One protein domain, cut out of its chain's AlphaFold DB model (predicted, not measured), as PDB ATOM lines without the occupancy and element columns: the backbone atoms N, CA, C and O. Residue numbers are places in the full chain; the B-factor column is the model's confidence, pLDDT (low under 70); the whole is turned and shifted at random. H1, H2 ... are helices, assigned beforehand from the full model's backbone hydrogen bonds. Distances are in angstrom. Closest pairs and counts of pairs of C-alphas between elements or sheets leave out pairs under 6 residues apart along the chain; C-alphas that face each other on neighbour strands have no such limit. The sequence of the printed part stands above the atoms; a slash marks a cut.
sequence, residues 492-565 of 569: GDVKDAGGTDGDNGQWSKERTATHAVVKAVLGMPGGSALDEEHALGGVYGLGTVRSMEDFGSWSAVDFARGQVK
ATOM      1  N   GLY A 492      -2.000 -46.716  31.391       83.00
ATOM      2  CA  GLY A 492      -1.341 -46.594  32.693       83.00
ATOM      3  C   GLY A 492      -0.651 -47.892  33.104       83.00
ATOM      4  O   GLY A 492       0.526 -47.866  33.437       83.00
ATOM      5  N   ASP A 493      -1.344 -49.026  32.987       83.62
ATOM      6  CA  ASP A 493      -0.784 -50.346  33.303       83.62
ATOM      7  C   ASP A 493       0.402 -50.701  32.399       83.62
ATOM      8  O   ASP A 493       1.427 -51.165  32.892       83.62
ATOM      9  N   VAL A 494       0.314 -50.413  31.097       77.25
ATOM     10  CA  VAL A 494       1.431 -50.608  30.158       77.25
ATOM     11  C   VAL A 494       2.647 -49.772  30.558       77.25
ATOM     12  O   VAL A 494       3.774 -50.262  30.509       77.25
ATOM     13  N   LYS A 495       2.445 -48.510  30.956       76.88
ATOM     14  CA  LYS A 495       3.542 -47.637  31.400       76.88
ATOM     15  C   LYS A 495       4.173 -48.131  32.696       76.88
ATOM     16  O   LYS A 495       5.396 -48.173  32.778       76.88
ATOM     17  N   ASP A 496       3.359 -48.536  33.666       79.12
ATOM     18  CA  ASP A 496       3.828 -49.058  34.954       79.12
ATOM     19  C   ASP A 496       4.591 -50.382  34.786       79.12
ATOM     20  O   ASP A 496       5.566 -50.626  35.491       79.12
ATOM     21  N   ALA A 497       4.212 -51.204  33.800       70.38
ATOM     22  CA  ALA A 497       4.940 -52.408  33.394       70.38
ATOM     23  C   ALA A 497       6.239 -52.116  32.606       70.38
ATOM     24  O   ALA A 497       6.893 -53.037  32.122       70.38
ATOM     25  N   GLY A 498       6.624 -50.842  32.462       64.06
ATOM     26  CA  GLY A 498       7.850 -50.409  31.798       64.06
ATOM     27  C   GLY A 498       7.719 -50.186  30.290       64.06
ATOM     28  O   GLY A 498       8.728 -49.952  29.645       64.06
ATOM     29  N   GLY A 499       6.519 -50.213  29.704       57.19
ATOM     30  CA  GLY A 499       6.241 -50.304  28.259       57.19
ATOM     31  C   GLY A 499       6.802 -49.240  27.293       57.19
ATOM     32  O   GLY A 499       6.469 -49.284  26.111       57.19
ATOM     33  N   THR A 500       7.657 -48.307  27.720       49.22
ATOM     34  CA  THR A 500       8.517 -47.528  26.804       49.22
ATOM     35  C   THR A 500       9.923 -48.118  26.656       49.22
ATOM     36  O   THR A 500      10.474 -48.029  25.564       49.22
ATOM     37  N   ASP A 501      10.453 -48.790  27.689       47.00
ATOM     38  CA  ASP A 501      11.857 -49.242  27.769       47.00
ATOM     39  C   ASP A 501      12.056 -50.652  28.389       47.00
ATOM     40  O   ASP A 501      13.114 -51.255  28.230       47.00
ATOM     41  N   GLY A 502      11.052 -51.209  29.075       46.62
ATOM     42  CA  GLY A 502      11.127 -52.404  29.933       46.62
ATOM     43  C   GLY A 502      10.658 -53.731  29.319       46.62
ATOM     44  O   GLY A 502      10.901 -54.775  29.912       46.62
ATOM     45  N   ASP A 503      10.055 -53.712  28.125       53.19
ATOM     46  CA  ASP A 503       9.693 -54.913  27.338       53.19
ATOM     47  C   ASP A 503      10.459 -54.962  25.999       53.19
ATOM     48  O   ASP A 503       9.902 -55.181  24.923       53.19
ATOM     49  N   ASN A 504      11.744 -54.581  26.010       56.38
ATOM     50  CA  ASN A 504      12.579 -54.428  24.802       56.38
ATOM     51  C   ASN A 504      11.942 -53.552  23.688       56.38
ATOM     52  O   ASN A 504      12.239 -53.699  22.490       56.38
ATOM     53  N   GLY A 505      11.025 -52.658  24.079       66.94
ATOM     54  CA  GLY A 505      10.244 -51.800  23.191       66.94
ATOM     55  C   GLY A 505       9.196 -52.519  22.327       66.94
ATOM     56  O   GLY A 505       8.761 -51.925  21.341       66.94
ATOM     57  N   GLN A 506       8.794 -53.760  22.633       74.12
ATOM     58  CA  GLN A 506       7.826 -54.525  21.829       74.12
ATOM     59  C   GLN A 506       6.490 -53.789  21.661       74.12
ATOM     60  O   GLN A 506       6.054 -53.589  20.531       74.12
ATOM     61  N   TRP A 507       5.907 -53.273  22.747       78.06
ATOM     62  CA  TRP A 507       4.690 -52.453  22.683       78.06
ATOM     63  C   TRP A 507       4.819 -51.260  21.722       78.06
ATOM     64  O   TRP A 507       3.930 -50.995  20.912       78.06
ATOM     65  N   SER A 508       5.948 -50.546  21.783       79.81
ATOM     66  CA  SER A 508       6.217 -49.387  20.925       79.81
ATOM     67  C   SER A 508       6.347 -49.797  19.453       79.81
ATOM     68  O   SER A 508       5.814 -49.122  18.569       79.81
ATOM     69  N   LYS A 509       6.993 -50.941  19.184       84.25
ATOM     70  CA  LYS A 509       7.123 -51.524  17.840       84.25
ATOM     71  C   LYS A 509       5.764 -51.930  17.273       84.25
ATOM     72  O   LYS A 509       5.434 -51.504  16.170       84.25
ATOM     73  N   GLU A 510       4.968 -52.684  18.029       87.38
ATOM     74  CA  GLU A 510       3.629 -53.124  17.614       87.38
ATOM     75  C   GLU A 510       2.707 -51.926  17.377       87.38
ATOM     76  O   GLU A 510       2.097 -51.814  16.319       87.38
ATOM     77  N   ARG A 511       2.689 -50.947  18.288       88.12
ATOM     78  CA  ARG A 511       1.906 -49.720  18.103       88.12
ATOM     79  C   ARG A 511       2.343 -48.929  16.867       88.12
ATOM     80  O   ARG A 511       1.496 -48.395  16.153       88.12
ATOM     81  N   THR A 512       3.647 -48.837  16.609       90.44
ATOM     82  CA  THR A 512       4.179 -48.155  15.419       90.44
ATOM     83  C   THR A 512       3.767 -48.878  14.138       90.44
ATOM     84  O   THR A 512       3.345 -48.220  13.187       90.44
ATOM     85  N   ALA A 513       3.823 -50.212  14.125       92.19
ATOM     86  CA  ALA A 513       3.353 -51.025  13.006       92.19
ATOM     87  C   ALA A 513       1.852 -50.817  12.761       92.19
ATOM     88  O   ALA A 513       1.449 -50.502  11.644       92.19
ATOM     89  N   THR A 514       1.038 -50.857  13.816       94.31
ATOM     90  CA  THR A 514      -0.402 -50.596  13.738       94.31
ATOM     91  C   THR A 514      -0.710 -49.190  13.211       94.31
ATOM     92  O   THR A 514      -1.571 -49.021  12.351       94.31
ATOM     93  N   HIS A 515       0.016 -48.160  13.659       95.50
ATOM     94  CA  HIS A 515      -0.120 -46.812  13.098       95.50
ATOM     95  C   HIS A 515       0.232 -46.770  11.602       95.50
ATOM     96  O   HIS A 515      -0.440 -46.066  10.849       95.50
ATOM     97  N   ALA A 516       1.263 -47.497  11.162       95.75
ATOM     98  CA  ALA A 516       1.646 -47.566   9.752       95.75
ATOM     99  C   ALA A 516       0.562 -48.247   8.898       95.75
ATOM    100  O   ALA A 516       0.258 -47.752   7.814       95.75
ATOM    101  N   VAL A 517      -0.088 -49.298   9.405       96.88
ATOM    102  CA  VAL A 517      -1.241 -49.926   8.736       96.88
ATOM    103  C   VAL A 517      -2.397 -48.935   8.612       96.88
ATOM    104  O   VAL A 517      -2.883 -48.690   7.511       96.88
ATOM    105  N   VAL A 518      -2.793 -48.275   9.707       97.00
ATOM    106  CA  VAL A 518      -3.888 -47.285   9.691       97.00
ATOM    107  C   VAL A 518      -3.600 -46.158   8.699       97.00
ATOM    108  O   VAL A 518      -4.475 -45.769   7.925       97.00
ATOM    109  N   LYS A 519      -2.368 -45.639   8.694       97.31
ATOM    110  CA  LYS A 519      -1.939 -44.610   7.745       97.31
ATOM    111  C   LYS A 519      -2.010 -45.106   6.309       97.31
ATOM    112  O   LYS A 519      -2.505 -44.374   5.465       97.31
ATOM    113  N   ALA A 520      -1.569 -46.330   6.037       97.12
ATOM    114  CA  ALA A 520      -1.639 -46.912   4.705       97.12
ATOM    115  C   ALA A 520      -3.084 -47.057   4.215       97.12
ATOM    116  O   ALA A 520      -3.391 -46.606   3.113       97.12
ATOM    117  N   VAL A 521      -3.988 -47.580   5.052       97.62
ATOM    118  CA  VAL A 521      -5.415 -47.704   4.713       97.62
ATOM    119  C   VAL A 521      -6.045 -46.331   4.466       97.62
ATOM    120  O   VAL A 521      -6.818 -46.168   3.529       97.62
ATOM    121  N   LEU A 522      -5.696 -45.318   5.264       96.81
ATOM    122  CA  LEU A 522      -6.205 -43.954   5.097       96.81
ATOM    123  C   LEU A 522      -5.520 -43.162   3.967       96.81
ATOM    124  O   LEU A 522      -5.947 -42.044   3.684       96.81
ATOM    125  N   GLY A 523      -4.470 -43.693   3.332       95.44
ATOM    126  CA  GLY A 523      -3.681 -42.972   2.329       95.44
ATOM    127  C   GLY A 523      -2.847 -41.821   2.906       95.44
ATOM    128  O   GLY A 523      -2.613 -40.827   2.225       95.44
ATOM    129  N   MET A 524      -2.428 -41.929   4.167       95.81
ATOM    130  CA  MET A 524      -1.627 -40.936   4.883       95.81
ATOM    131  C   MET A 524      -0.113 -41.190   4.765       95.81
ATOM    132  O   MET A 524       0.318 -42.343   4.655       95.81
ATOM    133  N   PRO A 525       0.728 -40.142   4.879       94.38
ATOM    134  CA  PRO A 525       2.181 -40.296   4.916       94.38
ATOM    135  C   PRO A 525       2.662 -41.224   6.039       94.38
ATOM    136  O   PRO A 525       2.190 -41.153   7.177       94.38
ATOM    137  N   GLY A 526       3.664 -42.055   5.736       92.12
ATOM    138  CA  GLY A 526       4.233 -43.019   6.684       92.12
ATOM    139  C   GLY A 526       3.434 -44.319   6.818       92.12
ATOM    140  O   GLY A 526       3.551 -44.985   7.846       92.12
ATOM    141  N   GLY A 527       2.609 -44.650   5.819       91.88
ATOM    142  CA  GLY A 527       1.940 -45.943   5.714       91.88
ATOM    143  C   GLY A 527       2.872 -47.083   5.279       91.88
ATOM    144  O   GLY A 527       3.864 -46.853   4.587       91.88
ATOM    145  N   SER A 528       2.552 -48.310   5.688       90.69
ATOM    146  CA  SER A 528       3.195 -49.545   5.216       90.69
ATOM    147  C   SER A 528       2.559 -50.090   3.927       90.69
ATOM    148  O   SER A 528       1.548 -49.581   3.450       90.69
ATOM    149  N   ALA A 529       3.130 -51.159   3.363       92.94
ATOM    150  CA  ALA A 529       2.410 -51.972   2.385       92.94
ATOM    151  C   ALA A 529       1.185 -52.625   3.050       92.94
ATOM    152  O   ALA A 529       1.243 -52.980   4.230       92.94
ATOM    153  N   LEU A 530       0.095 -52.754   2.294       95.00
ATOM    154  CA  LEU A 530      -1.134 -53.412   2.733       95.00
ATOM    155  C   LEU A 530      -1.146 -54.858   2.239       95.00
ATOM    156  O   LEU A 530      -0.755 -55.123   1.101       95.00
ATOM    157  N   ASP A 531      -1.599 -55.771   3.092       95.12
ATOM    158  CA  ASP A 531      -1.978 -57.123   2.684       95.12
ATOM    159  C   ASP A 531      -3.364 -57.127   2.010       95.12
ATOM    160  O   ASP A 531      -4.008 -56.086   1.857       95.12
ATOM    161  N   GLU A 532      -3.830 -58.303   1.591       95.88
ATOM    162  CA  GLU A 532      -5.129 -58.456   0.925       95.88
ATOM    163  C   GLU A 532      -6.319 -58.083   1.825       95.88
ATOM    164  O   GLU A 532      -7.326 -57.575   1.327       95.88
ATOM    165  N   GLU A 533      -6.217 -58.281   3.142       96.38
ATOM    166  CA  GLU A 533      -7.302 -57.979   4.082       96.38
ATOM    167  C   GLU A 533      -7.458 -56.471   4.313       96.38
ATOM    168  O   GLU A 533      -8.582 -55.983   4.474       96.38
ATOM    169  N   HIS A 534      -6.355 -55.720   4.281       97.56
ATOM    170  CA  HIS A 534      -6.329 -54.268   4.463       97.56
ATOM    171  C   HIS A 534      -6.371 -53.477   3.146       97.56
ATOM    172  O   HIS A 534      -6.611 -52.266   3.164       97.56
ATOM    173  N   ALA A 535      -6.151 -54.129   2.002       96.06
ATOM    174  CA  ALA A 535      -6.267 -53.519   0.682       96.06
ATOM    175  C   ALA A 535      -7.702 -53.046   0.373       96.06
ATOM    176  O   ALA A 535      -8.671 -53.377   1.056       96.06
ATOM    177  N   LEU A 536      -7.859 -52.250  -0.689       95.56
ATOM    178  CA  LEU A 536      -9.171 -51.784  -1.147       95.56
ATOM    179  C   LEU A 536     -10.095 -52.975  -1.462       95.56
ATOM    180  O   LEU A 536      -9.763 -53.818  -2.290       95.56
ATOM    181  N   GLY A 537     -11.263 -53.024  -0.822       93.44
ATOM    182  CA  GLY A 537     -12.217 -54.133  -0.912       93.44
ATOM    183  C   GLY A 537     -11.968 -55.273   0.082       93.44
ATOM    184  O   GLY A 537     -12.861 -56.097   0.270       93.44
ATOM    185  N   GLY A 538     -10.813 -55.299   0.751       96.62
ATOM    186  CA  GLY A 538     -10.516 -56.235   1.833       96.62
ATOM    187  C   GLY A 538     -11.387 -55.990   3.069       96.62
ATOM    188  O   GLY A 538     -11.955 -54.908   3.250       96.62
ATOM    189  N   VAL A 539     -11.513 -56.996   3.937       96.62
ATOM    190  CA  VAL A 539     -12.394 -56.954   5.119       96.62
ATOM    191  C   VAL A 539     -12.024 -55.828   6.100       96.62
ATOM    192  O   VAL A 539     -12.909 -55.143   6.624       96.62
ATOM    193  N   TYR A 540     -10.731 -55.550   6.279       97.62
ATOM    194  CA  TYR A 540     -10.200 -54.482   7.136       97.62
ATOM    195  C   TYR A 540      -9.806 -53.217   6.359       97.62
ATOM    196  O   TYR A 540      -9.623 -52.155   6.954       97.62
ATOM    197  N   GLY A 541      -9.781 -53.285   5.029       97.25
ATOM    198  CA  GLY A 541      -9.533 -52.145   4.153       97.25
ATOM    199  C   GLY A 541     -10.739 -51.233   3.936       97.25
ATOM    200  O   GLY A 541     -11.782 -51.339   4.592       97.25
ATOM    201  N   LEU A 542     -10.603 -50.308   2.988       98.00
ATOM    202  CA  LEU A 542     -11.672 -49.403   2.550       98.00
ATOM    203  C   LEU A 542     -12.650 -50.100   1.594       98.00
ATOM    204  O   LEU A 542     -12.284 -51.040   0.897       98.00
ATOM    205  N   GLY A 543     -13.892 -49.621   1.543       96.81
ATOM    206  CA  GLY A 543     -14.875 -50.028   0.536       96.81
ATOM    207  C   GLY A 543     -14.747 -49.252  -0.778       96.81
ATOM    208  O   GLY A 543     -13.873 -48.403  -0.940       96.81
ATOM    209  N   THR A 544     -15.653 -49.529  -1.713       95.00
ATOM    210  CA  THR A 544     -15.653 -48.952  -3.073       95.00
ATOM    211  C   THR A 544     -16.912 -48.146  -3.412       95.00
ATOM    212  O   THR A 544     -17.024 -47.627  -4.518       95.00
ATOM    213  N   VAL A 545     -17.863 -48.017  -2.480       93.69
ATOM    214  CA  VAL A 545     -19.164 -47.357  -2.703       93.69
ATOM    215  C   VAL A 545     -19.029 -45.833  -2.755       93.69
ATOM    216  O   VAL A 545     -19.688 -45.181  -3.559       93.69
ATOM    217  N   ARG A 546     -18.179 -45.254  -1.899       92.81
ATOM    218  CA  ARG A 546     -17.862 -43.816  -1.885       92.81
ATOM    219  C   ARG A 546     -16.357 -43.610  -1.825       92.81
ATOM    220  O   ARG A 546     -15.647 -44.448  -1.274       92.81
ATOM    221  N   SER A 547     -15.876 -42.495  -2.370       93.00
ATOM    222  CA  SER A 547     -14.442 -42.217  -2.446       93.00
ATOM    223  C   SER A 547     -13.871 -41.719  -1.110       93.00
ATOM    224  O   SER A 547     -14.568 -41.105  -0.295       93.00
ATOM    225  N   MET A 548     -12.572 -41.954  -0.897       93.81
ATOM    226  CA  MET A 548     -11.821 -41.343   0.209       93.81
ATOM    227  C   MET A 548     -11.591 -39.846   0.024       93.81
ATOM    228  O   MET A 548     -11.424 -39.132   1.009       93.81
ATOM    229  N   GLU A 549     -11.590 -39.359  -1.214       90.75
ATOM    230  CA  GLU A 549     -11.477 -37.929  -1.504       90.75
ATOM    231  C   GLU A 549     -12.708 -37.170  -0.988       90.75
ATOM    232  O   GLU A 549     -12.577 -36.156  -0.291       90.75
ATOM    233  N   ASP A 550     -13.901 -37.723  -1.223       88.62
ATOM    234  CA  ASP A 550     -15.149 -37.196  -0.671       88.62
ATOM    235  C   ASP A 550     -15.150 -37.289   0.854       88.62
ATOM    236  O   ASP A 550     -15.566 -36.345   1.524       88.62
ATOM    237  N   PHE A 551     -14.625 -38.383   1.423       91.69
ATOM    238  CA  PHE A 551     -14.487 -38.514   2.874       91.69
ATOM    239  C   PHE A 551     -13.532 -37.469   3.465       91.69
ATOM    240  O   PHE A 551     -13.827 -36.890   4.508       91.69
ATOM    241  N   GLY A 552     -12.399 -37.191   2.817       91.12
ATOM    242  CA  GLY A 552     -11.458 -36.147   3.229       91.12
ATOM    243  C   GLY A 552     -12.085 -34.757   3.180       91.12
ATOM    244  O   GLY A 552     -11.953 -33.965   4.117       91.12
ATOM    245  N   SER A 553     -12.866 -34.480   2.137       85.81
ATOM    246  CA  SER A 553     -13.653 -33.249   2.031       85.81
ATOM    247  C   SER A 553     -14.726 -33.162   3.125       85.81
ATOM    248  O   SER A 553     -14.864 -32.128   3.781       85.81
ATOM    249  N   TRP A 554     -15.426 -34.266   3.392       83.19
ATOM    250  CA  TRP A 554     -16.472 -34.385   4.411       83.19
ATOM    251  C   TRP A 554     -15.941 -34.237   5.840       83.19
ATOM    252  O   TRP A 554     -16.509 -33.513   6.659       83.19
ATOM    253  N   SER A 555     -14.815 -34.870   6.146       87.88
ATOM    254  CA  SER A 555     -14.177 -34.855   7.467       87.88
ATOM    255  C   SER A 555     -13.249 -33.654   7.688       87.88
ATOM    256  O   SER A 555     -12.792 -33.450   8.810       87.88
ATOM    257  N   ALA A 556     -13.029 -32.830   6.655       87.50
ATOM    258  CA  ALA A 556     -12.066 -31.726   6.637       87.50
ATOM    259  C   ALA A 556     -10.614 -32.176   6.903       87.50
ATOM    260  O   ALA A 556      -9.844 -31.490   7.575       87.50
ATOM    261  N   VAL A 557     -10.221 -33.315   6.332       90.25
ATOM    262  CA  VAL A 557      -8.867 -33.874   6.429       90.25
ATOM    263  C   VAL A 557      -8.300 -34.095   5.028       90.25
ATOM    264  O   VAL A 557      -8.895 -34.773   4.196       90.25
ATOM    265  N   ASP A 558      -7.129 -33.525   4.757       92.44
ATOM    266  CA  ASP A 558      -6.300 -33.895   3.608       92.44
ATOM    267  C   ASP A 558      -5.427 -35.082   4.028       92.44
ATOM    268  O   ASP A 558      -4.351 -34.909   4.607       92.44
ATOM    269  N   PHE A 559      -5.935 -36.297   3.809       93.94
ATOM    270  CA  PHE A 559      -5.241 -37.522   4.208       93.94
ATOM    271  C   PHE A 559      -3.901 -37.672   3.484       93.94
ATOM    272  O   PHE A 559      -2.897 -37.925   4.144       93.94
ATOM    273  N   ALA A 560      -3.859 -37.399   2.175       92.81
ATOM    274  CA  ALA A 560      -2.652 -37.514   1.356       92.81
ATOM    275  C   ALA A 560      -1.511 -36.612   1.852       92.81
ATOM    276  O   ALA A 560      -0.347 -37.014   1.841       92.81
ATOM    277  N   ARG A 561      -1.833 -35.400   2.322       90.94
ATOM    278  CA  ARG A 561      -0.843 -34.481   2.909       90.94
ATOM    279  C   ARG A 561      -0.662 -34.641   4.415       90.94
ATOM    280  O   ARG A 561       0.241 -34.017   4.967       90.94
ATOM    281  N   GLY A 562      -1.502 -35.426   5.088       88.75
ATOM    282  CA  GLY A 562      -1.529 -35.501   6.546       88.75
ATOM    283  C   GLY A 562      -1.827 -34.139   7.178       88.75
ATOM    284  O   GLY A 562      -1.085 -33.681   8.043       88.75
ATOM    285  N   GLN A 563      -2.879 -33.453   6.726       90.12
ATOM    286  CA  GLN A 563      -3.242 -32.121   7.220       90.12
ATOM    287  C   GLN A 563      -4.717 -32.044   7.610       90.12
ATOM    288  O   GLN A 563      -5.595 -32.526   6.898       90.12
ATOM    289  N   VAL A 564      -4.998 -31.385   8.733       87.38
ATOM    290  CA  VAL A 564      -6.365 -31.040   9.139       87.38
ATOM    291  C   VAL A 564      -6.686 -29.660   8.577       87.38
ATOM    292  O   VAL A 564      -5.964 -28.697   8.841       87.38
ATOM    293  N   LYS A 565      -7.755 -29.557   7.788       82.88
ATOM    294  CA  LYS A 565      -8.231 -28.274   7.267       82.88
ATOM    295  C   LYS A 565      -9.017 -27.561   8.362       82.88
ATOM    296  O   LYS A 565      -9.753 -28.192   9.120       82.88
TER     297      LYS A 565
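What this domain is: This is residues 492 to 565 of the 569 residues of a protein of Gonapodya prolifera (strain JEL478) (UniProt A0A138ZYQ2). One long helix, H2, makes the longest axis, with the small helix H1 past its first end and, at its other end, a head of loops with the short helix H3. The link from H2 to H3 loops round the last part of H2. The printed part has 74 residues with three named helices, in the order H1, H2, H3, and no named strand; it is all helix by class, though helices hold 30 residues. It is loose, with a radius of gyration of the C-alphas of 15.5 A and spans of 44 by 31 by 19 A.

How they stand to each other: H2, residues 506 to 522, and H3, residues 548 to 555, are close but not clearly touching; their closest C-alphas, of Leu 522 and Met 548, are 7.9 A apart. Their lines are about perpendicular, at 77 degrees. H1, residues 492 to 496, is apart from H3, and only just apart from H2, at 8.4 A. In H1, H2 and H3 every O i to N i+4 pair is within hydrogen-bond range.

Where its parts are: H2 measures 24.3 A, from C-alpha 506 at (7.826, -54.525, 21.829) to C-alpha 522 at (-6.205, -43.954, 5.097); H3 measures 10.0 A and H1 6.2 A.

The domain as a whole: The C-alphas farthest apart, of Gly 502 and Val 545, are 44.8 A apart. The printed part has no cut. The link from H2 to H3 is long, 25 residues. Residues 498 to 505 have pLDDT under 70.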